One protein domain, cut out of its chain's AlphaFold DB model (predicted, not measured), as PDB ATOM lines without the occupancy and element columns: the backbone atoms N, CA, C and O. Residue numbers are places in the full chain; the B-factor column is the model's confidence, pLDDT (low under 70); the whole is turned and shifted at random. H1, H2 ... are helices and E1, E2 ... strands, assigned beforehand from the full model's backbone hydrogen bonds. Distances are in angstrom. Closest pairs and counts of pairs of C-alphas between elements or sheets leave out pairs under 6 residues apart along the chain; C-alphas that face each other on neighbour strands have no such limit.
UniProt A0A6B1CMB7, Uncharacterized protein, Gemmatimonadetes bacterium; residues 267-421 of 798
ATOM      1  N   SER A 267     163.965 135.952 159.221       87.81
ATOM      2  CA  SER A 267     164.445 137.033 158.360       87.81
ATOM      3  C   SER A 267     164.195 138.388 159.010       87.81
ATOM      4  O   SER A 267     163.270 138.527 159.812       87.81
ATOM      5  N   ARG A 268     165.004 139.397 158.669       90.38
ATOM      6  CA  ARG A 268     164.816 140.778 159.131       90.38
ATOM      7  C   ARG A 268     165.163 141.805 158.058       90.38
ATOM      8  O   ARG A 268     166.093 141.618 157.282       90.38
ATOM      9  N   SER A 269     164.475 142.943 158.096       92.75
ATOM     10  CA  SER A 269     164.774 144.075 157.216       92.75
ATOM     11  C   SER A 269     166.176 144.653 157.489       92.75
ATOM     12  O   SER A 269     166.575 144.733 158.655       92.75
ATOM     13  N   PRO A 270     166.901 145.148 156.465       93.25
ATOM     14  CA  PRO A 270     168.172 145.863 156.635       93.25
ATOM     15  C   PRO A 270     168.046 147.180 157.419       93.25
ATOM     16  O   PRO A 270     169.037 147.666 157.959       93.25
ATOM     17  N   ARG A 271     166.847 147.778 157.467       93.69
ATOM     18  CA  ARG A 271     166.514 148.952 158.291       93.69
ATOM     19  C   ARG A 271     165.148 148.773 158.930       93.69
ATOM     20  O   ARG A 271     164.229 148.269 158.282       93.69
ATOM     21  N   SER A 272     164.987 149.210 160.172       93.88
ATOM     22  CA  SER A 272     163.680 149.136 160.833       93.88
ATOM     23  C   SER A 272     162.675 150.107 160.198       93.88
ATOM     24  O   SER A 272     163.056 151.091 159.559       93.88
ATOM     25  N   SER A 273     161.376 149.868 160.398       93.88
ATOM     26  CA  SER A 273     160.324 150.799 159.967       93.88
ATOM     27  C   SER A 273     160.521 152.199 160.565       93.88
ATOM     28  O   SER A 273     160.371 153.199 159.867       93.88
ATOM     29  N   GLU A 274     160.967 152.298 161.822       94.62
ATOM     30  CA  GLU A 274     161.297 153.577 162.462       94.62
ATOM     31  C   GLU A 274     162.429 154.318 161.740       94.62
ATOM     32  O   GLU A 274     162.363 155.534 161.567       94.62
ATOM     33  N   GLU A 275     163.473 153.615 161.304       95.31
ATOM     34  CA  GLU A 275     164.585 154.219 160.565       95.31
ATOM     35  C   GLU A 275     164.159 154.662 159.167       95.31
ATOM     36  O   GLU A 275     164.502 155.768 158.745       95.31
ATOM     37  N   LEU A 276     163.379 153.833 158.472       96.00
ATOM     38  CA  LEU A 276     162.828 154.153 157.157       96.00
ATOM     39  C   LEU A 276     161.857 155.342 157.217       96.00
ATOM     40  O   LEU A 276     161.882 156.190 156.329       96.00
ATOM     41  N   SER A 277     161.061 155.465 158.285       93.25
ATOM     42  CA  SER A 277     160.102 156.567 158.470       93.25
ATOM     43  C   SER A 277     160.757 157.952 158.574       93.25
ATOM     44  O   SER A 277     160.097 158.963 158.328       93.25
ATOM     45  N   ARG A 278     162.052 158.007 158.925       94.56
ATOM     46  CA  ARG A 278     162.835 159.248 159.057       94.56
ATOM     47  C   ARG A 278     163.402 159.753 157.730       94.56
ATOM     48  O   ARG A 278     163.885 160.883 157.692       94.56
ATOM     49  N   LEU A 279     163.388 158.928 156.683       95.00
ATOM     50  CA  LEU A 279     163.841 159.319 155.350       95.00
ATOM     51  C   LEU A 279     162.806 160.226 154.679       95.00
ATOM     52  O   LEU A 279     161.599 160.066 154.881       95.00
ATOM     53  N   LEU A 280     163.274 161.160 153.848       95.81
ATOM     54  CA  LEU A 280     162.384 161.883 152.938       95.81
ATOM     55  C   LEU A 280     161.821 160.913 151.891       95.81
ATOM     56  O   LEU A 280     162.473 159.934 151.541       95.81
ATOM     57  N   ASP A 281     160.632 161.188 151.345       97.44
ATOM     58  CA  ASP A 281     159.972 160.255 150.415       97.44
ATOM     59  C   ASP A 281     160.807 159.937 149.165       97.44
ATOM     60  O   ASP A 281     160.819 158.797 148.707       97.44
ATOM     61  N   GLU A 282     161.556 160.918 148.654       97.62
ATOM     62  CA  GLU A 282     162.495 160.722 147.544       97.62
ATOM     63  C   GLU A 282     163.655 159.792 147.945       97.62
ATOM     64  O   GLU A 282     163.974 158.855 147.223       97.62
ATOM     65  N   GLU A 283     164.229 159.989 149.136       97.25
ATOM     66  CA  GLU A 283     165.326 159.163 149.657       97.25
ATOM     67  C   GLU A 283     164.864 157.732 149.965       97.25
ATOM     68  O   GLU A 283     165.605 156.775 149.741       97.25
ATOM     69  N   LEU A 284     163.638 157.573 150.474       97.81
ATOM     70  CA  LEU A 284     163.031 156.270 150.728       97.81
ATOM     71  C   LEU A 284     162.771 155.520 149.416       97.81
ATOM     72  O   LEU A 284     163.085 154.334 149.328       97.81
ATOM     73  N   LEU A 285     162.233 156.203 148.399       97.75
ATOM     74  CA  LEU A 285     162.007 155.637 147.067       97.75
ATOM     75  C   LEU A 285     163.314 155.183 146.409       97.75
ATOM     76  O   LEU A 285     163.364 154.087 145.848       97.75
ATOM     77  N   ASP A 286     164.365 155.993 146.494       96.94
ATOM     78  CA  ASP A 286     165.681 155.623 145.975       96.94
ATOM     79  C   ASP A 286     166.246 154.419 146.749       96.94
ATOM     80  O   ASP A 286     166.677 153.439 146.142       96.94
ATOM     81  N   TYR A 287     166.134 154.413 148.081       97.25
ATOM     82  CA  TYR A 287     166.633 153.320 148.919       97.25
ATOM     83  C   TYR A 287     165.995 151.962 148.590       97.25
ATOM     84  O   TYR A 287     166.718 150.989 148.356       97.25
ATOM     85  N   ILE A 288     164.659 151.882 148.520       95.88
ATOM     86  CA  ILE A 288     163.966 150.618 148.205       95.88
ATOM     87  C   ILE A 288     164.250 150.141 146.772       95.88
ATOM     88  O   ILE A 288     164.188 148.946 146.488       95.88
ATOM     89  N   ASN A 289     164.593 151.051 145.857       94.75
ATOM     90  CA  ASN A 289     164.940 150.719 144.477       94.75
ATOM     91  C   ASN A 289     166.408 150.286 144.313       94.75
ATOM     92  O   ASN A 289     166.702 149.451 143.451       94.75
ATOM     93  N   GLU A 290     167.327 150.779 145.137       93.31
ATOM     94  CA  GLU A 290     168.766 150.534 144.973       93.31
ATOM     95  C   GLU A 290     169.326 149.429 145.872       93.31
ATOM     96  O   GLU A 290     170.310 148.792 145.498       93.31
ATOM     97  N   TRP A 291     168.711 149.153 147.024       94.38
ATOM     98  CA  TRP A 291     169.226 148.143 147.949       94.38
ATOM     99  C   TRP A 291     169.195 146.716 147.350       94.38
ATOM    100  O   TRP A 291     168.166 146.265 146.839       94.38
ATOM    101  N   GLN A 292     170.340 146.015 147.378       87.12
ATOM    102  CA  GLN A 292     170.556 144.670 146.798       87.12
ATOM    103  C   GLN A 292     171.467 143.763 147.647       87.12
ATOM    104  O   GLN A 292     171.866 142.695 147.197       87.12
ATOM    105  N   ASP A 293     171.834 144.195 148.851       87.94
ATOM    106  CA  ASP A 293     172.802 143.493 149.697       87.94
ATOM    107  C   ASP A 293     172.098 142.426 150.550       87.94
ATOM    108  O   ASP A 293     172.012 142.568 151.766       87.94
ATOM    109  N   GLU A 294     171.516 141.398 149.924       86.06
ATOM    110  CA  GLU A 294     170.950 140.263 150.667       86.06
ATOM    111  C   GLU A 294     172.080 139.415 151.265       86.06
ATOM    112  O   GLU A 294     172.982 138.970 150.555       86.06
ATOM    113  N   HIS A 295     172.054 139.203 152.579       84.69
ATOM    114  CA  HIS A 295     173.095 138.467 153.296       84.69
ATOM    115  C   HIS A 295     172.555 137.880 154.599       84.69
ATOM    116  O   HIS A 295     171.554 138.345 155.139       84.69
ATOM    117  N   ARG A 296     173.248 136.874 155.139       85.19
ATOM    118  CA  ARG A 296     173.023 136.429 156.519       85.19
ATOM    119  C   ARG A 296     173.567 137.447 157.496       85.19
ATOM    120  O   ARG A 296     174.609 138.057 157.244       85.19
ATOM    121  N   ASP A 297     172.878 137.600 158.616       82.44
ATOM    122  CA  ASP A 297     173.366 138.455 159.676       82.44
ATOM    123  C   ASP A 297     174.746 138.000 160.163       82.44
ATOM    124  O   ASP A 297     175.047 136.808 160.255       82.44
ATOM    125  N   ARG A 298     175.608 138.977 160.452       76.44
ATOM    126  CA  ARG A 298     177.002 138.713 160.827       76.44
ATOM    127  C   ARG A 298     177.127 138.109 162.222       76.44
ATOM    128  O   ARG A 298     178.086 137.382 162.465       76.44
ATOM    129  N   ASP A 299     176.184 138.424 163.106       75.06
ATOM    130  CA  ASP A 299     176.212 138.019 164.510       75.06
ATOM    131  C   ASP A 299     175.282 136.819 164.782       75.06
ATOM    132  O   ASP A 299     175.493 136.090 165.752       75.06
ATOM    133  N   ASP A 300     174.283 136.577 163.921       76.12
ATOM    134  CA  ASP A 300     173.369 135.434 164.014       76.12
ATOM    135  C   ASP A 300     173.089 134.789 162.642       76.12
ATOM    136  O   ASP A 300     172.262 135.251 161.856       76.12
ATOM    137  N   TRP A 301     173.728 133.646 162.380       72.44
ATOM    138  CA  TRP A 301     173.568 132.894 161.129       72.44
ATOM    139  C   TRP A 301     172.128 132.422 160.863       72.44
ATOM    140  O   TRP A 301     171.817 132.051 159.731       72.44
ATOM    141  N   SER A 302     171.267 132.405 161.889       77.50
ATOM    142  CA  SER A 302     169.856 132.028 161.769       77.50
ATOM    143  C   SER A 302     168.954 133.187 161.331       77.50
ATOM    144  O   SER A 302     167.733 133.028 161.313       77.50
ATOM    145  N   ILE A 303     169.526 134.341 160.969       83.56
ATOM    146  CA  ILE A 303     168.793 135.514 160.494       83.56
ATOM    147  C   ILE A 303     169.246 135.895 159.080       83.56
ATOM    148  O   ILE A 303     170.390 136.293 158.874       83.56
ATOM    149  N   ASP A 304     168.325 135.869 158.120       88.88
ATOM    150  CA  ASP A 304     168.543 136.378 156.761       88.88
ATOM    151  C   ASP A 304     168.096 137.846 156.636       88.88
ATOM    152  O   ASP A 304     166.997 138.217 157.052       88.88
ATOM    153  N   ILE A 305     168.918 138.691 156.015       90.31
ATOM    154  CA  ILE A 305     168.564 140.064 155.633       90.31
ATOM    155  C   ILE A 305     168.220 140.075 154.146       90.31
ATOM    156  O   ILE A 305     169.077 139.789 153.313       90.31
ATOM    157  N   ASN A 306     166.967 140.391 153.803       92.94
ATOM    158  CA  ASN A 306     166.451 140.200 152.442       92.94
ATOM    159  C   ASN A 306     165.387 141.232 152.011       92.94
ATOM    160  O   ASN A 306     164.848 141.990 152.821       92.94
ATOM    161  N   ILE A 307     165.083 141.269 150.709       94.56
ATOM    162  CA  ILE A 307     164.103 142.194 150.112       94.56
ATOM    163  C   ILE A 307     162.680 141.992 150.667       94.56
ATOM    164  O   ILE A 307     162.032 143.006 150.943       94.56
ATOM    165  N   PRO A 308     162.160 140.758 150.857       95.12
ATOM    166  CA  PRO A 308     160.821 140.552 151.414       95.12
ATOM    167  C   PRO A 308     160.609 141.242 152.763       95.12
ATOM    168  O   PRO A 308     159.640 141.978 152.930       95.12
ATOM    169  N   THR A 309     161.553 141.103 153.692       93.75
ATOM    170  CA  THR A 309     161.444 141.761 155.004       93.75
ATOM    171  C   THR A 309     161.654 143.274 154.941       93.75
ATOM    172  O   THR A 309     161.033 144.009 155.708       93.75
ATOM    173  N   LEU A 310     162.443 143.784 153.984       97.31
ATOM    174  CA  LEU A 310     162.468 145.221 153.683       97.31
ATOM    175  C   LEU A 310     161.103 145.725 153.188       97.31
ATOM    176  O   LEU A 310     160.682 146.827 153.540       97.31
ATOM    177  N   ALA A 311     160.402 144.935 152.375       97.06
ATOM    178  CA  ALA A 311     159.068 145.274 151.890       97.06
ATOM    179  C   ALA A 311     158.025 145.275 153.022       97.06
ATOM    180  O   ALA A 311     157.175 146.163 153.055       97.06
ATOM    181  N   GLU A 312     158.138 144.369 153.997       96.38
ATOM    182  CA  GLU A 312     157.340 144.394 155.234       96.38
ATOM    183  C   GLU A 312     157.607 145.662 156.063       96.38
ATOM    184  O   GLU A 312     156.672 146.354 156.463       96.38
ATOM    185  N   ALA A 313     158.876 146.041 156.258       97.25
ATOM    186  CA  ALA A 313     159.209 147.289 156.949       97.25
ATOM    187  C   ALA A 313     158.676 148.524 156.197       97.25
ATOM    188  O   ALA A 313     158.184 149.469 156.820       97.25
ATOM    189  N   PHE A 314     158.730 148.511 154.860       98.19
ATOM    190  CA  PHE A 314     158.120 149.540 154.018       98.19
ATOM    191  C   PHE A 314     156.592 149.572 154.154       98.19
ATOM    192  O   PHE A 314     156.039 150.664 154.250       98.19
ATOM    193  N   GLN A 315     155.912 148.422 154.223       97.88
ATOM    194  CA  GLN A 315     154.471 148.351 154.487       97.88
ATOM    195  C   GLN A 315     154.118 149.067 155.792       97.88
ATOM    196  O   GLN A 315     153.226 149.910 155.784       97.88
ATOM    197  N   SER A 316     154.854 148.816 156.883       97.25
ATOM    198  CA  SER A 316     154.627 149.510 158.159       97.25
ATOM    199  C   SER A 316     154.799 151.025 158.031       97.25
ATOM    200  O   SER A 316     153.950 151.780 158.495       97.25
ATOM    201  N   VAL A 317     155.848 151.495 157.344       97.75
ATOM    202  CA  VAL A 317     156.038 152.937 157.076       97.75
ATOM    203  C   VAL A 317     154.889 153.495 156.245       97.75
ATOM    204  O   VAL A 317     154.412 154.604 156.503       97.75
ATOM    205  N   PHE A 318     154.434 152.731 155.251       97.44
ATOM    206  CA  PHE A 318     153.324 153.118 154.402       97.44
ATOM    207  C   PHE A 318     152.053 153.297 155.237       97.44
ATOM    208  O   PHE A 318     151.466 154.379 155.214       97.44
ATOM    209  N   THR A 319     151.706 152.300 156.053       96.31
ATOM    210  CA  THR A 319     150.552 152.312 156.959       96.31
ATOM    211  C   THR A 319     150.613 153.443 157.987       96.31
ATOM    212  O   THR A 319     149.646 154.186 158.146       96.31
ATOM    213  N   GLU A 320     151.739 153.600 158.681       95.06
ATOM    214  CA  GLU A 320     151.833 154.457 159.869       95.06
ATOM    215  C   GLU A 320     152.201 155.911 159.559       95.06
ATOM    216  O   GLU A 320     151.863 156.809 160.327       95.06
ATOM    217  N   SER A 321     152.918 156.158 158.458       94.62
ATOM    218  CA  SER A 321     153.506 157.473 158.169       94.62
ATOM    219  C   SER A 321     153.109 158.068 156.821       94.62
ATOM    220  O   SER A 321     153.049 159.293 156.715       94.62
ATOM    221  N   ILE A 322     152.870 157.250 155.788       96.44
ATOM    222  CA  ILE A 322     152.534 157.751 154.443       96.44
ATOM    223  C   ILE A 322     151.024 157.952 154.312       96.44
ATOM    224  O   ILE A 322     150.596 159.042 153.950       96.44
ATOM    225  N   ILE A 323     150.209 156.943 154.640       95.44
ATOM    226  CA  ILE A 323     148.742 157.027 154.529       95.44
ATOM    227  C   ILE A 323     148.154 158.201 155.331       95.44
ATOM    228  O   ILE A 323     147.321 158.919 154.776       95.44
ATOM    229  N   PRO A 324     148.564 158.456 156.593       94.31
ATOM    230  CA  PRO A 324     147.993 159.555 157.371       94.31
ATOM    231  C   PRO A 324     148.377 160.958 156.868       94.31
ATOM    232  O   PRO A 324     147.779 161.941 157.310       94.31
ATOM    233  N   ALA A 325     149.372 161.076 155.980       94.75
ATOM    234  CA  ALA A 325     149.898 162.341 155.476       94.75
ATOM    235  C   ALA A 325     149.566 162.514 153.982       94.75
ATOM    236  O   ALA A 325     150.222 161.935 153.120       94.75
ATOM    237  N   ASP A 326     148.548 163.323 153.669       93.50
ATOM    238  CA  ASP A 326     147.989 163.446 152.309       93.50
ATOM    239  C   ASP A 326     149.025 163.858 151.246       93.50
ATOM    240  O   ASP A 326     149.000 163.353 150.126       93.50
ATOM    241  N   ASP A 327     149.981 164.719 151.600       95.31
ATOM    242  CA  ASP A 327     151.072 165.156 150.724       95.31
ATOM    243  C   ASP A 327     152.052 164.021 150.388       95.31
ATOM    244  O   ASP A 327     152.466 163.870 149.233       95.31
ATOM    245  N   ARG A 328     152.378 163.185 151.380       96.69
ATOM    246  CA  ARG A 328     153.182 161.971 151.181       96.69
ATOM    247  C   ARG A 328     152.407 160.936 150.375       96.69
ATOM    248  O   ARG A 328     152.943 160.346 149.439       96.69
ATOM    249  N   LEU A 329     151.131 160.732 150.687       95.88
ATOM    250  CA  LEU A 329     150.276 159.802 149.956       95.88
ATOM    251  C   LEU A 329     150.173 160.181 148.469       95.88
ATOM    252  O   LEU A 329     150.347 159.320 147.601       95.88
ATOM    253  N   GLU A 330     149.978 161.468 148.163       96.12
ATOM    254  CA  GLU A 330     149.979 162.005 146.794       96.12
ATOM    255  C   GLU A 330     151.330 161.758 146.097       96.12
ATOM    256  O   GLU A 330     151.374 161.372 144.922       96.12
ATOM    257  N   PHE A 331     152.450 161.930 146.814       97.38
ATOM    258  CA  PHE A 331     153.781 161.620 146.290       97.38
ATOM    259  C   PHE A 331     153.873 160.163 145.818       97.38
ATOM    260  O   PHE A 331     154.314 159.925 144.689       97.38
ATOM    261  N   TRP A 332     153.448 159.201 146.638       96.94
ATOM    262  CA  TRP A 332     153.612 157.775 146.348       96.94
ATOM    263  C   TRP A 332     152.594 157.241 145.335       96.94
ATOM    264  O   TRP A 332     152.977 156.581 144.367       96.94
ATOM    265  N   ILE A 333     151.307 157.540 145.516       95.00
ATOM    266  CA  ILE A 333     150.221 156.922 144.739       95.00
ATOM    267  C   ILE A 333     149.958 157.657 143.422       95.00
ATOM    268  O   ILE A 333     149.639 157.017 142.419       95.00
ATOM    269  N   GLU A 334     150.107 158.982 143.379       92.69
ATOM    270  CA  GLU A 334     149.732 159.775 142.203       92.69
ATOM    271  C   GLU A 334     150.953 160.187 141.370       92.69
ATOM    272  O   GLU A 334     150.969 159.989 140.150       92.69
ATOM    273  N   LYS A 335     152.001 160.714 142.018       95.44
ATOM    274  CA  LYS A 335     153.165 161.298 141.326       95.44
ATOM    275  C   LYS A 335     154.235 160.269 140.959       95.44
ATOM    276  O   LYS A 335     154.739 160.299 139.836       95.44
ATOM    277  N   ASN A 336     154.577 159.354 141.871       96.69
ATOM    278  CA  ASN A 336     155.781 158.523 141.745       96.69
ATOM    279  C   ASN A 336     155.532 157.011 141.659       96.69
ATOM    280  O   ASN A 336     156.501 156.272 141.513       96.69
ATOM    281  N   ARG A 337     154.283 156.525 141.630       94.81
ATOM    282  CA  ARG A 337     153.981 155.077 141.531       94.81
ATOM    283  C   ARG A 337     154.731 154.335 140.414       94.81
ATOM    284  O   ARG A 337     155.143 153.199 140.595       94.81
ATOM    285  N   LYS A 338     154.975 154.997 139.275       94.88
ATOM    286  CA  LYS A 338     155.704 154.434 138.118       94.88
ATOM    287  C   LYS A 338     157.221 154.331 138.318       94.88
ATOM    288  O   LYS A 338     157.893 153.727 137.491       94.88
ATOM    289  N   ARG A 339     157.766 154.974 139.351       95.75
ATOM    290  CA  ARG A 339     159.195 154.937 139.700       95.75
ATOM    291  C   ARG A 339     159.533 153.791 140.653       95.75
ATOM    292  O   ARG A 339     160.709 153.580 140.920       95.75
ATOM    293  N   ILE A 340     158.540 153.075 141.177       95.12
ATOM    294  CA  ILE A 340     158.761 151.873 141.986       95.12
ATOM    295  C   ILE A 340     159.142 150.749 141.026       95.12
ATOM    296  O   ILE A 340     158.347 150.367 140.169       95.12
ATOM    297  N   VAL A 341     160.374 150.258 141.137       92.38
ATOM    298  CA  VAL A 341     160.945 149.328 140.153       92.38
ATOM    299  C   VAL A 341     160.616 147.870 140.483       92.38
ATOM    300  O   VAL A 341     160.479 147.057 139.573       92.38
ATOM    301  N   ARG A 342     160.460 147.536 141.772       94.31
ATOM    302  CA  ARG A 342     160.142 146.180 142.247       94.31
ATOM    303  C   ARG A 342     158.662 146.059 142.634       94.31
ATOM    304  O   ARG A 342     158.234 146.762 143.557       94.31
ATOM    305  N   PRO A 343     157.883 145.163 142.001       95.81
ATOM    306  CA  PRO A 343     156.468 144.970 142.320       95.81
ATOM    307  C   PRO A 343     156.183 144.553 143.770       95.81
ATOM    308  O   PRO A 343     155.092 144.837 144.270       95.81
ATOM    309  N   ILE A 344     157.143 143.959 144.490       96.62
ATOM    310  CA  ILE A 344     156.955 143.590 145.901       96.62
ATOM    311  C   ILE A 344     156.589 144.791 146.792       96.62
ATOM    312  O   ILE A 344     155.704 144.673 147.634       96.62
ATOM    313  N   TYR A 345     157.141 145.984 146.540       97.50
ATOM    314  CA  TYR A 345     156.766 147.192 147.291       97.50
ATOM    315  C   TYR A 345     155.388 147.728 146.896       97.50
ATOM    316  O   TYR A 345     154.688 148.311 147.719       97.50
ATOM    317  N   VAL A 346     154.961 147.503 145.648       97.88
ATOM    318  CA  VAL A 346     153.589 147.810 145.214       97.88
ATOM    319  C   VAL A 346     152.593 146.875 145.899       97.88
ATOM    320  O   VAL A 346     151.547 147.326 146.359       97.88
ATOM    321  N   LYS A 347     152.933 145.586 146.019       97.62
ATOM    322  CA  LYS A 347     152.168 144.607 146.801       97.62
ATOM    323  C   LYS A 347     152.062 145.044 148.266       97.62
ATOM    324  O   LYS A 347     150.948 145.101 148.777       97.62
ATOM    325  N   SER A 348     153.172 145.416 148.903       98.00
ATOM    326  CA  SER A 348     153.193 145.943 150.276       98.00
ATOM    327  C   SER A 348     152.333 147.197 150.435       98.00
ATOM    328  O   SER A 348     151.578 147.308 151.397       98.00
ATOM    329  N   ALA A 349     152.370 148.114 149.460       98.12
ATOM    330  CA  ALA A 349     151.493 149.279 149.462       98.12
ATOM    331  C   ALA A 349     150.015 148.864 149.425       98.12
ATOM    332  O   ALA A 349     149.259 149.365 150.246       98.12
ATOM    333  N   ILE A 350     149.612 147.927 148.547       98.25
ATOM    334  CA  ILE A 350     148.234 147.389 148.481       98.25
ATOM    335  C   ILE A 350     147.823 146.728 149.803       98.25
ATOM    336  O   ILE A 350     146.702 146.933 150.265       98.25
ATOM    337  N   GLN A 351     148.722 145.963 150.429       97.94
ATOM    338  CA  GLN A 351     148.470 145.330 151.726       97.94
ATOM    339  C   GLN A 351     148.203 146.372 152.821       97.94
ATOM    340  O   GLN A 351     147.235 146.223 153.561       97.94
ATOM    341  N   ALA A 352     148.943 147.484 152.845       97.50
ATOM    342  CA  ALA A 352     148.647 148.608 153.734       97.50
ATOM    343  C   ALA A 352     147.266 149.247 153.452       97.50
ATOM    344  O   ALA A 352     146.529 149.580 154.380       97.50
ATOM    345  N   MET A 353     146.862 149.388 152.178       96.88
ATOM    346  CA  MET A 353     145.513 149.883 151.814       96.88
ATOM    347  C   MET A 353     144.423 148.940 152.323       96.88
ATOM    348  O   MET A 353     143.392 149.378 152.832       96.88
ATOM    349  N   ARG A 354     144.659 147.633 152.177       96.75
ATOM    350  CA  ARG A 354     143.767 146.579 152.653       96.75
ATOM    351  C   ARG A 354     143.594 146.659 154.168       96.75
ATOM    352  O   ARG A 354     142.455 146.626 154.618       96.75
ATOM    353  N   GLU A 355     144.672 146.822 154.932       95.94
ATOM    354  CA  GLU A 355     144.616 146.996 156.393       95.94
ATOM    355  C   GLU A 355     143.778 148.216 156.805       95.94
ATOM    356  O   GLU A 355     142.992 148.136 157.747       95.94
ATOM    357  N   GLN A 356     143.879 149.338 156.082       94.94
ATOM    358  CA  GLN A 356     143.036 150.514 156.343       94.94
ATOM    359  C   GLN A 356     141.552 150.230 156.117       94.94
ATOM    360  O   GLN A 356     140.713 150.644 156.921       94.94
ATOM    361  N   VAL A 357     141.230 149.524 155.032       95.94
ATOM    362  CA  VAL A 357     139.854 149.132 154.722       95.94
ATOM    363  C   VAL A 357     139.334 148.145 155.769       95.94
ATOM    364  O   VAL A 357     138.247 148.371 156.287       95.94
ATOM    365  N   GLU A 358     140.111 147.125 156.156       94.56
ATOM    366  CA  GLU A 358     139.766 146.206 157.260       94.56
ATOM    367  C   GLU A 358     139.531 146.959 158.580       94.56
ATOM    368  O   GLU A 358     138.628 146.609 159.338       94.56
ATOM    369  N   GLY A 359     140.289 148.031 158.833       93.19
ATOM    370  CA  GLY A 359     140.113 148.929 159.977       93.19
ATOM    371  C   GLY A 359     138.909 149.880 159.892       93.19
ATOM    372  O   GLY A 359     138.703 150.673 160.811       93.19
ATOM    373  N   GLY A 360     138.116 149.831 158.815       93.62
ATOM    374  CA  GLY A 360     136.917 150.654 158.625       93.62
ATOM    375  C   GLY A 360     137.169 152.049 158.036       93.62
ATOM    376  O   GLY A 360     136.287 152.909 158.101       93.62
ATOM    377  N   SER A 361     138.358 152.308 157.483       93.12
ATOM    378  CA  SER A 361     138.715 153.595 156.874       93.12
ATOM    379  C   SER A 361     138.463 153.593 155.363       93.12
ATOM    380  O   SER A 361     139.164 152.931 154.595       93.12
ATOM    381  N   PHE A 362     137.467 154.367 154.916       95.06
ATOM    382  CA  PHE A 362     137.023 154.401 153.510       95.06
ATOM    383  C   PHE A 362     137.232 155.751 152.811       95.06
ATOM    384  O   PHE A 362     136.828 155.913 151.663       95.06
ATOM    385  N   GLU A 363     137.853 156.734 153.467       92.38
ATOM    386  CA  GLU A 363     137.983 158.101 152.927       92.38
ATOM    387  C   GLU A 363     138.794 158.155 151.622       92.38
ATOM    388  O   GLU A 363     138.506 158.956 150.738       92.38
ATOM    389  N   GLN A 364     139.781 157.268 151.486       94.38
ATOM    390  CA  GLN A 364     140.705 157.216 150.348       94.38
ATOM    391  C   GLN A 364     140.299 156.176 149.287       94.38
ATOM    392  O   GLN A 364     141.083 155.868 148.389       94.38
ATOM    393  N   LEU A 365     139.078 155.630 149.364       95.25
ATOM    394  CA  LEU A 365     138.656 154.464 148.581       95.25
ATOM    395  C   LEU A 365     138.751 154.650 147.063       95.25
ATOM    396  O   LEU A 365     139.218 153.752 146.364       95.25
ATOM    397  N   ASP A 366     138.409 155.833 146.557       95.00
ATOM    398  CA  ASP A 366     138.559 156.135 145.131       95.00
ATOM    399  C   ASP A 366     140.034 156.130 144.691       95.00
ATOM    400  O   ASP A 366     140.360 155.572 143.638       95.00
ATOM    401  N   ARG A 367     140.948 156.659 145.522       95.81
ATOM    402  CA  ARG A 367     142.396 156.616 145.251       95.81
ATOM    403  C   ARG A 367     142.930 155.183 145.290       95.81
ATOM    404  O   ARG A 367     143.717 154.813 144.417       95.81
ATOM    405  N   TRP A 368     142.473 154.363 146.243       96.81
ATOM    406  CA  TRP A 368     142.816 152.937 146.312       96.81
ATOM    407  C   TRP A 368     142.388 152.202 145.038       96.81
ATOM    408  O   TRP A 368     143.192 151.487 144.436       96.81
ATOM    409  N   PHE A 369     141.154 152.416 144.567       97.56
ATOM    410  CA  PHE A 369     140.663 151.798 143.335       97.56
ATOM    411  C   PHE A 369     141.435 152.252 142.097       97.56
ATOM    412  O   PHE A 369     141.722 151.434 141.223       97.56
ATOM    413  N   ASP A 370     141.802 153.528 142.004       97.12
ATOM    414  CA  ASP A 370     142.604 154.029 140.886       97.12
ATOM    415  C   ASP A 370     144.041 153.497 140.902       97.12
ATOM    416  O   ASP A 370     144.619 153.248 139.838       97.12
ATOM    417  N   PHE A 371     144.610 153.258 142.084       97.62
ATOM    418  CA  PHE A 371     145.881 152.554 142.217       97.62
ATOM    419  C   PHE A 371     145.758 151.083 141.801       97.62
ATOM    420  O   PHE A 371     146.544 150.618 140.979       97.62
ATOM    421  N   CYS A 372     144.724 150.377 142.268       97.81
ATOM    422  CA  CYS A 372     144.452 148.988 141.894       97.81
ATOM    423  C   CYS A 372     144.287 148.817 140.375       97.81
ATOM    424  O   CYS A 372     144.884 147.916 139.792       97.81
ATOM    425  N   LYS A 373     143.551 149.721 139.711       96.75
ATOM    426  CA  LYS A 373     143.412 149.738 138.241       96.75
ATOM    427  C   LYS A 373     144.744 149.922 137.521       96.75
ATOM    428  O   LYS A 373     144.953 149.349 136.457       96.75
ATOM    429  N   TRP A 374     145.637 150.741 138.073       96.62
ATOM    430  CA  TRP A 374     146.978 150.891 137.523       96.62
ATOM    431  C   TRP A 374     147.788 149.600 137.689       96.62
ATOM    432  O   TRP A 374     148.416 149.164 136.730       96.62
ATOM    433  N   VAL A 375     147.726 148.940 138.847       96.31
ATOM    434  CA  VAL A 375     148.436 147.669 139.070       96.31
ATOM    435  C   VAL A 375     147.977 146.592 138.088       96.31
ATOM    436  O   VAL A 375     148.816 146.031 137.387       96.31
ATOM    437  N   ILE A 376     146.667 146.368 137.949       94.94
ATOM    438  CA  ILE A 376     146.122 145.358 137.022       94.94
ATOM    439  C   ILE A 376     146.356 145.695 135.540       94.94
ATOM    440  O   ILE A 376     146.253 144.813 134.700       94.94
ATOM    441  N   SER A 377     146.716 146.939 135.199       92.44
ATOM    442  CA  SER A 377     147.078 147.300 133.818       92.44
ATOM    443  C   SER A 377     148.443 146.761 133.362       92.44
ATOM    444  O   SER A 377     148.757 146.853 132.177       92.44
ATOM    445  N   HIS A 378     149.252 146.199 134.271       89.94
ATOM    446  CA  HIS A 378     150.520 145.550 133.923       89.94
ATOM    447  C   HIS A 378     150.275 144.078 133.579       89.94
ATOM    448  O   HIS A 378     149.870 143.290 134.442       89.94
ATOM    449  N   SER A 379     150.544 143.720 132.321       79.00
ATOM    450  CA  SER A 379     150.475 142.342 131.827       79.00
ATOM    451  C   SER A 379     151.782 141.589 132.081       79.00
ATOM    452  O   SER A 379     152.861 142.176 132.106       79.00
ATOM    453  N   ASP A 380     151.651 140.277 132.243       81.31
ATOM    454  CA  ASP A 380     152.745 139.310 132.352       81.31
ATOM    455  C   ASP A 380     152.768 138.316 131.182       81.31
ATOM    456  O   ASP A 380     153.443 137.289 131.240       81.31
ATOM    457  N   GLU A 381     151.996 138.601 130.137       80.81
ATOM    458  CA  GLU A 381     151.847 137.745 128.960       80.81
ATOM    459  C   GLU A 381     153.151 137.642 128.156       80.81
ATOM    460  O   GLU A 381     153.547 136.548 127.755       80.81
ATOM    461  N   ASP A 382     153.868 138.763 128.020       77.38
ATOM    462  CA  ASP A 382     155.108 138.885 127.241       77.38
ATOM    463  C   ASP A 382     156.362 138.350 127.968       77.38
ATOM    464  O   ASP A 382     157.488 138.615 127.544       77.38
ATOM    465  N   ARG A 383     156.206 137.630 129.085       79.94
ATOM    466  CA  ARG A 383     157.345 137.060 129.824       79.94
ATOM    467  C   ARG A 383     158.051 135.973 129.014       79.94
ATOM    468  O   ARG A 383     157.403 135.091 128.446       79.94
ATOM    469  N   GLU A 384     159.380 136.001 129.030       76.50
ATOM    470  CA  GLU A 384     160.216 134.963 128.425       76.50
ATOM    471  C   GLU A 384     160.247 133.722 129.334       76.50
ATOM    472  O   GLU A 384     160.500 133.828 130.531       76.50
ATOM    473  N   GLU A 385     159.986 132.534 128.778       73.88
ATOM    474  CA  GLU A 385     159.892 131.285 129.561       73.88
ATOM    475  C   GLU A 385     161.224 130.874 130.208       73.88
ATOM    476  O   GLU A 385     161.230 130.333 131.312       73.88
ATOM    477  N   ASP A 386     162.347 131.171 129.550       77.38
ATOM    478  CA  ASP A 386     163.691 130.785 130.001       77.38
ATOM    479  C   ASP A 386     164.297 131.766 131.025       77.38
ATOM    480  O   ASP A 386     165.406 131.550 131.523       77.38
ATOM    481  N   VAL A 387     163.596 132.858 131.345       81.81
ATOM    482  CA  VAL A 387     164.082 133.910 132.241       81.81
ATOM    483  C   VAL A 387     163.371 133.826 133.587       81.81
ATOM    484  O   VAL A 387     162.146 133.778 133.676       81.81
ATOM    485  N   HIS A 388     164.136 133.855 134.681       81.44
ATOM    486  CA  HIS A 388     163.537 133.909 136.010       81.44
ATOM    487  C   HIS A 388     162.900 135.285 136.253       81.44
ATOM    488  O   HIS A 388     163.590 136.297 136.388       81.44
ATOM    489  N   HIS A 389     161.571 135.295 136.375       86.12
ATOM    490  CA  HIS A 389     160.793 136.451 136.817       86.12
ATOM    491  C   HIS A 389     160.431 136.342 138.305       86.12
ATOM    492  O   HIS A 389     160.004 135.281 138.759       86.12
ATOM    493  N   ASN A 390     160.569 137.433 139.062       87.56
ATOM    494  CA  ASN A 390     160.191 137.506 140.482       87.56
ATOM    495  C   ASN A 390     159.802 138.950 140.858       87.56
ATOM    496  O   ASN A 390     160.264 139.901 140.231       87.56
ATOM    497  N   ASP A 391     158.935 139.137 141.850       91.06
ATOM    498  CA  ASP A 391     158.487 140.457 142.315       91.06
ATOM    499  C   ASP A 391     159.567 141.222 143.109       91.06
ATOM    500  O   ASP A 391     159.465 142.443 143.269       91.06
ATOM    501  N   THR A 392     160.629 140.529 143.533       91.56
ATOM    502  CA  THR A 392     161.846 141.097 144.138       91.56
ATOM    503  C   THR A 392     162.885 141.564 143.113       91.56
ATOM    504  O   THR A 392     163.792 142.330 143.453       91.56
ATOM    505  N   LEU A 393     162.778 141.143 141.849       88.94
ATOM    506  CA  LEU A 393     163.759 141.469 140.814       88.94
ATOM    507  C   LEU A 393     163.435 142.800 140.129       88.94
ATOM    508  O   LEU A 393     162.281 143.144 139.891       88.94
ATOM    509  N   ARG A 394     164.492 143.540 139.776       88.38
ATOM    510  CA  ARG A 394     164.400 144.801 139.021       88.38
ATOM    511  C   ARG A 394     164.349 144.586 137.511       88.38
ATOM    512  O   ARG A 394     163.650 145.315 136.818       88.38
ATOM    513  N   GLU A 395     165.163 143.667 137.006       85.94
ATOM    514  CA  GLU A 395     165.369 143.492 135.563       85.94
ATOM    515  C   GLU A 395     164.210 142.723 134.930       85.94
ATOM    516  O   GLU A 395     163.698 143.136 133.894       85.94
ATOM    517  N   ASN A 396     163.742 141.679 135.622       85.56
ATOM    518  CA  ASN A 396     162.659 140.801 135.184       85.56
ATOM    519  C   ASN A 396     161.528 140.765 136.234       85.56
ATOM    520  O   ASN A 396     161.270 139.720 136.838       85.56
ATOM    521  N   PRO A 397     160.875 141.909 136.516       89.44
ATOM    522  CA  PRO A 397     159.872 142.001 137.567       89.44
ATOM    523  C   PRO A 397     158.629 141.172 137.233       89.44
ATOM    524  O   PRO A 397     158.171 141.138 136.090       89.44
ATOM    525  N   SER A 398     158.056 140.536 138.254       90.50
ATOM    526  CA  SER A 398     156.779 139.824 138.168       90.50
ATOM    527  C   SER A 398     155.654 140.630 138.814       90.50
ATOM    528  O   SER A 398     155.718 140.913 140.008       90.50
ATOM    529  N   TRP A 399     154.595 140.961 138.066       92.12
ATOM    530  CA  TRP A 399     153.414 141.659 138.604       92.12
ATOM    531  C   TRP A 399     152.331 140.729 139.167       92.12
ATOM    532  O   TRP A 399     151.374 141.207 139.784       92.12
ATOM    533  N   SER A 400     152.478 139.409 139.005       89.94
ATOM    534  CA  SER A 400     151.501 138.408 139.451       89.94
ATOM    535  C   SER A 400     151.128 138.561 140.928       89.94
ATOM    536  O   SER A 400     149.947 138.525 141.265       89.94
ATOM    537  N   SER A 401     152.104 138.786 141.812       91.69
ATOM    538  CA  SER A 401     151.855 138.918 143.252       91.69
ATOM    539  C   SER A 401     151.152 140.232 143.613       91.69
ATOM    540  O   SER A 401     150.287 140.246 144.488       91.69
ATOM    541  N   SER A 402     151.453 141.331 142.913       95.19
ATOM    542  CA  SER A 402     150.758 142.610 143.087       95.19
ATOM    543  C   SER A 402     149.317 142.539 142.577       95.19
ATOM    544  O   SER A 402     148.417 143.047 143.241       95.19
ATOM    545  N   ARG A 403     149.058 141.868 141.443       94.88
ATOM    546  CA  ARG A 403     147.682 141.628 140.965       94.88
ATOM    547  C   ARG A 403     146.905 140.724 141.916       94.88
ATOM    548  O   ARG A 403     145.740 141.004 142.197       94.88
ATOM    549  N   ARG A 404     147.555 139.701 142.478       94.56
ATOM    550  CA  ARG A 404     146.965 138.889 143.543       94.56
ATOM    551  C   ARG A 404     146.594 139.739 144.760       94.56
ATOM    552  O   ARG A 404     145.473 139.627 145.239       94.56
ATOM    553  N   ALA A 405     147.462 140.657 145.185       97.25
ATOM    554  CA  ALA A 405     147.159 141.575 146.282       97.25
ATOM    555  C   ALA A 405     145.955 142.490 145.990       97.25
ATOM    556  O   ALA A 405     145.179 142.772 146.899       97.25
ATOM    557  N   VAL A 406     145.747 142.915 144.733       98.25
ATOM    558  CA  VAL A 406     144.515 143.628 144.332       98.25
ATOM    559  C   VAL A 406     143.283 142.734 144.497       98.25
ATOM    560  O   VAL A 406     142.264 143.195 145.005       98.25
ATOM    561  N   CYS A 407     143.363 141.464 144.096       97.38
ATOM    562  CA  CYS A 407     142.271 140.509 144.291       97.38
ATOM    563  C   CYS A 407     141.953 140.307 145.784       97.38
ATOM    564  O   CYS A 407     140.787 140.340 146.168       97.38
ATOM    565  N   ASP A 408     142.978 140.168 146.628       97.00
ATOM    566  CA  ASP A 408     142.818 140.023 148.080       97.00
ATOM    567  C   ASP A 408     142.250 141.310 148.724       97.00
ATOM    568  O   ASP A 408     141.447 141.250 149.656       97.00
ATOM    569  N   PHE A 409     142.620 142.493 148.216       98.25
ATOM    570  CA  PHE A 409     142.017 143.773 148.610       98.25
ATOM    571  C   PHE A 409     140.522 143.832 148.261       98.25
ATOM    572  O   PHE A 409     139.710 144.261 149.083       98.25
ATOM    573  N   VAL A 410     140.145 143.381 147.059       98.06
ATOM    574  CA  VAL A 410     138.737 143.298 146.651       98.06
ATOM    575  C   VAL A 410     137.972 142.339 147.553       98.06
ATOM    576  O   VAL A 410     136.933 142.728 148.067       98.06
ATOM    577  N   GLU A 411     138.488 141.136 147.807       96.94
ATOM    578  CA  GLU A 411     137.862 140.164 148.715       96.94
ATOM    579  C   GLU A 411     137.541 140.779 150.079       96.94
ATOM    580  O   GLU A 411     136.425 140.650 150.579       96.94
ATOM    581  N   VAL A 412     138.493 141.510 150.662       97.19
ATOM    582  CA  VAL A 412     138.287 142.235 151.920       97.19
ATOM    583  C   VAL A 412     137.163 143.251 151.829       97.19
ATOM    584  O   VAL A 412     136.340 143.321 152.740       97.19
ATOM    585  N   CYS A 413     137.085 144.009 150.735       97.19
ATOM    586  CA  CYS A 413     135.997 144.964 150.543       97.19
ATOM    587  C   CYS A 413     134.614 144.286 150.534       97.19
ATOM    588  O   CYS A 413     133.612 144.936 150.825       97.19
ATOM    589  N   LEU A 414     134.561 142.993 150.200       96.38
ATOM    590  CA  LEU A 414     133.342 142.191 150.105       96.38
ATOM    591  C   LEU A 414     133.023 141.411 151.387       96.38
ATOM    592  O   LEU A 414     131.995 140.732 151.431       96.38
ATOM    593  N   LYS A 415     133.849 141.493 152.437       94.19
ATOM    594  CA  LYS A 415     133.577 140.845 153.732       94.19
ATOM    595  C   LYS A 415     132.438 141.537 154.479       94.19
ATOM    596  O   LYS A 415     132.167 142.722 154.282       94.19
ATOM    597  N   ASP A 416     131.734 140.773 155.310       87.62
ATOM    598  CA  ASP A 416     130.578 141.269 156.063       87.62
ATOM    599  C   ASP A 416     131.007 142.272 157.143       87.62
ATOM    600  O   ASP A 416     130.479 143.376 157.241       87.62
ATOM    601  N   GLU A 417     132.070 141.939 157.872       90.19
ATOM    602  CA  GLU A 417     132.553 142.696 159.027       90.19
ATOM    603  C   GLU A 417     133.135 144.066 158.656       90.19
ATOM    604  O   GLU A 417     133.209 144.958 159.500       90.19
ATOM    605  N   VAL A 418     133.542 144.235 157.395       91.38
ATOM    606  CA  VAL A 418     134.200 145.450 156.902       91.38
ATOM    607  C   VAL A 418     133.175 146.527 156.541       91.38
ATOM    608  O   VAL A 418     133.428 147.700 156.778       91.38
ATOM    609  N   ASN A 419     131.996 146.160 156.024       88.88
ATOM    610  CA  ASN A 419     130.911 147.098 155.698       88.88
ATOM    611  C   ASN A 419     131.324 148.265 154.761       88.88
ATOM    612  O   ASN A 419     131.005 149.433 155.006       88.88
ATOM    613  N   VAL A 420     132.045 147.957 153.673       95.88
ATOM    614  CA  VAL A 420     132.415 148.954 152.648       95.88
ATOM    615  C   VAL A 420     131.157 149.576 152.015       95.88
ATOM    616  O   VAL A 420     130.261 148.825 151.624       95.88
ATOM    617  N   PRO A 421     131.092 150.914 151.827       95.50
ATOM    618  CA  PRO A 421     129.916 151.587 151.275       95.50
ATOM    619  C   PRO A 421     129.495 151.092 149.884       95.50
ATOM    620  O   PRO A 421     130.318 150.979 148.973       95.50
TER     621      PRO A 421
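Overview. This is residues 267 to 421 of the 798 residues of an uncharacterized protein of Gemmatimonadetes bacterium (UniProt A0A6B1CMB7). H5 runs through the middle of this mostly helical domain, with H7 side by side with it on one side and H3 slanting across it on the other; H5, H6 and H7 make a bundle of three helices, up and down, each running against the one before it in the chain. H1 packs on H3, H2 and H4 lie near H3 more loosely, and at one end the short strand E1 pairs with residues 267 to 268 and 295 to 296. The printed part has 155 residues, with seven named helices and one named strand in the order H1, H2, E1, H3, H4, H5, H6, H7. The whole is compact, with a radius of gyration of the C-alphas of 16.0 A, and spans 49 by 39 by 30 A.

Arrangement. H5, residues 343 to 358, touches H7, residues 400 to 413, closest at the C-alphas of Lys 347 and Ser 402, 4.4 A apart; they run the same way at a shallow tilt of 5 degrees. H6, residues 365 to 376, forms a helical hairpin with H7, opposite ways at a shallow tilt of 29 degrees; residues 372 to 376 alone touch H7, closest at the C-alphas of Ile 376 and Arg 403, 5.6 A. H5 and H6 are close but not clearly touching, with the closest C-alphas, Met 353 and Trp 368, 6.8 A apart. H3, residues 307 to 322, touches H5 at a steep tilt of 43 degrees, closest at the C-alphas of Gln 315 and Ser 348, 5.0 A. H1, residues 273 to 277, touches H3, closest at the C-alphas of Ser 273 and Ala 313, 4.8 A. H2, residues 281 to 290, and H4, residues 326 to 335, only just touch, with 3 pairs of C-alphas within 8 A, the closest being Asp 281 and Arg 328, 7.0 A. E1, residues 303 to 305, pairs with no named strand and meets H3 only through their link. Every O i to N i+4 pair is within hydrogen-bond range in H1, H2, H3, H5, H6 and H7, and 5 of 6 in H4.

Along the chain. H5 is 22.4 A long from C-alpha 343 at (156.468, 144.970, 142.320) to C-alpha 358 at (139.766, 146.206, 157.260). H7 measures 20.2 A, H3 19.9 A and H6 16.5 A. H7 ends with C-alpha 413 at (135.997, 144.964, 150.543).

Size, cuts and confidence. The C-alphas of Asp 299 and Pro 421 are the two farthest apart, 50.0 A. The links H2 to E1 and H6 to H7 are long, with 12 and 23 residues. The printed part has no cut, its mean pLDDT is 92.7, and no printed residue is under 70.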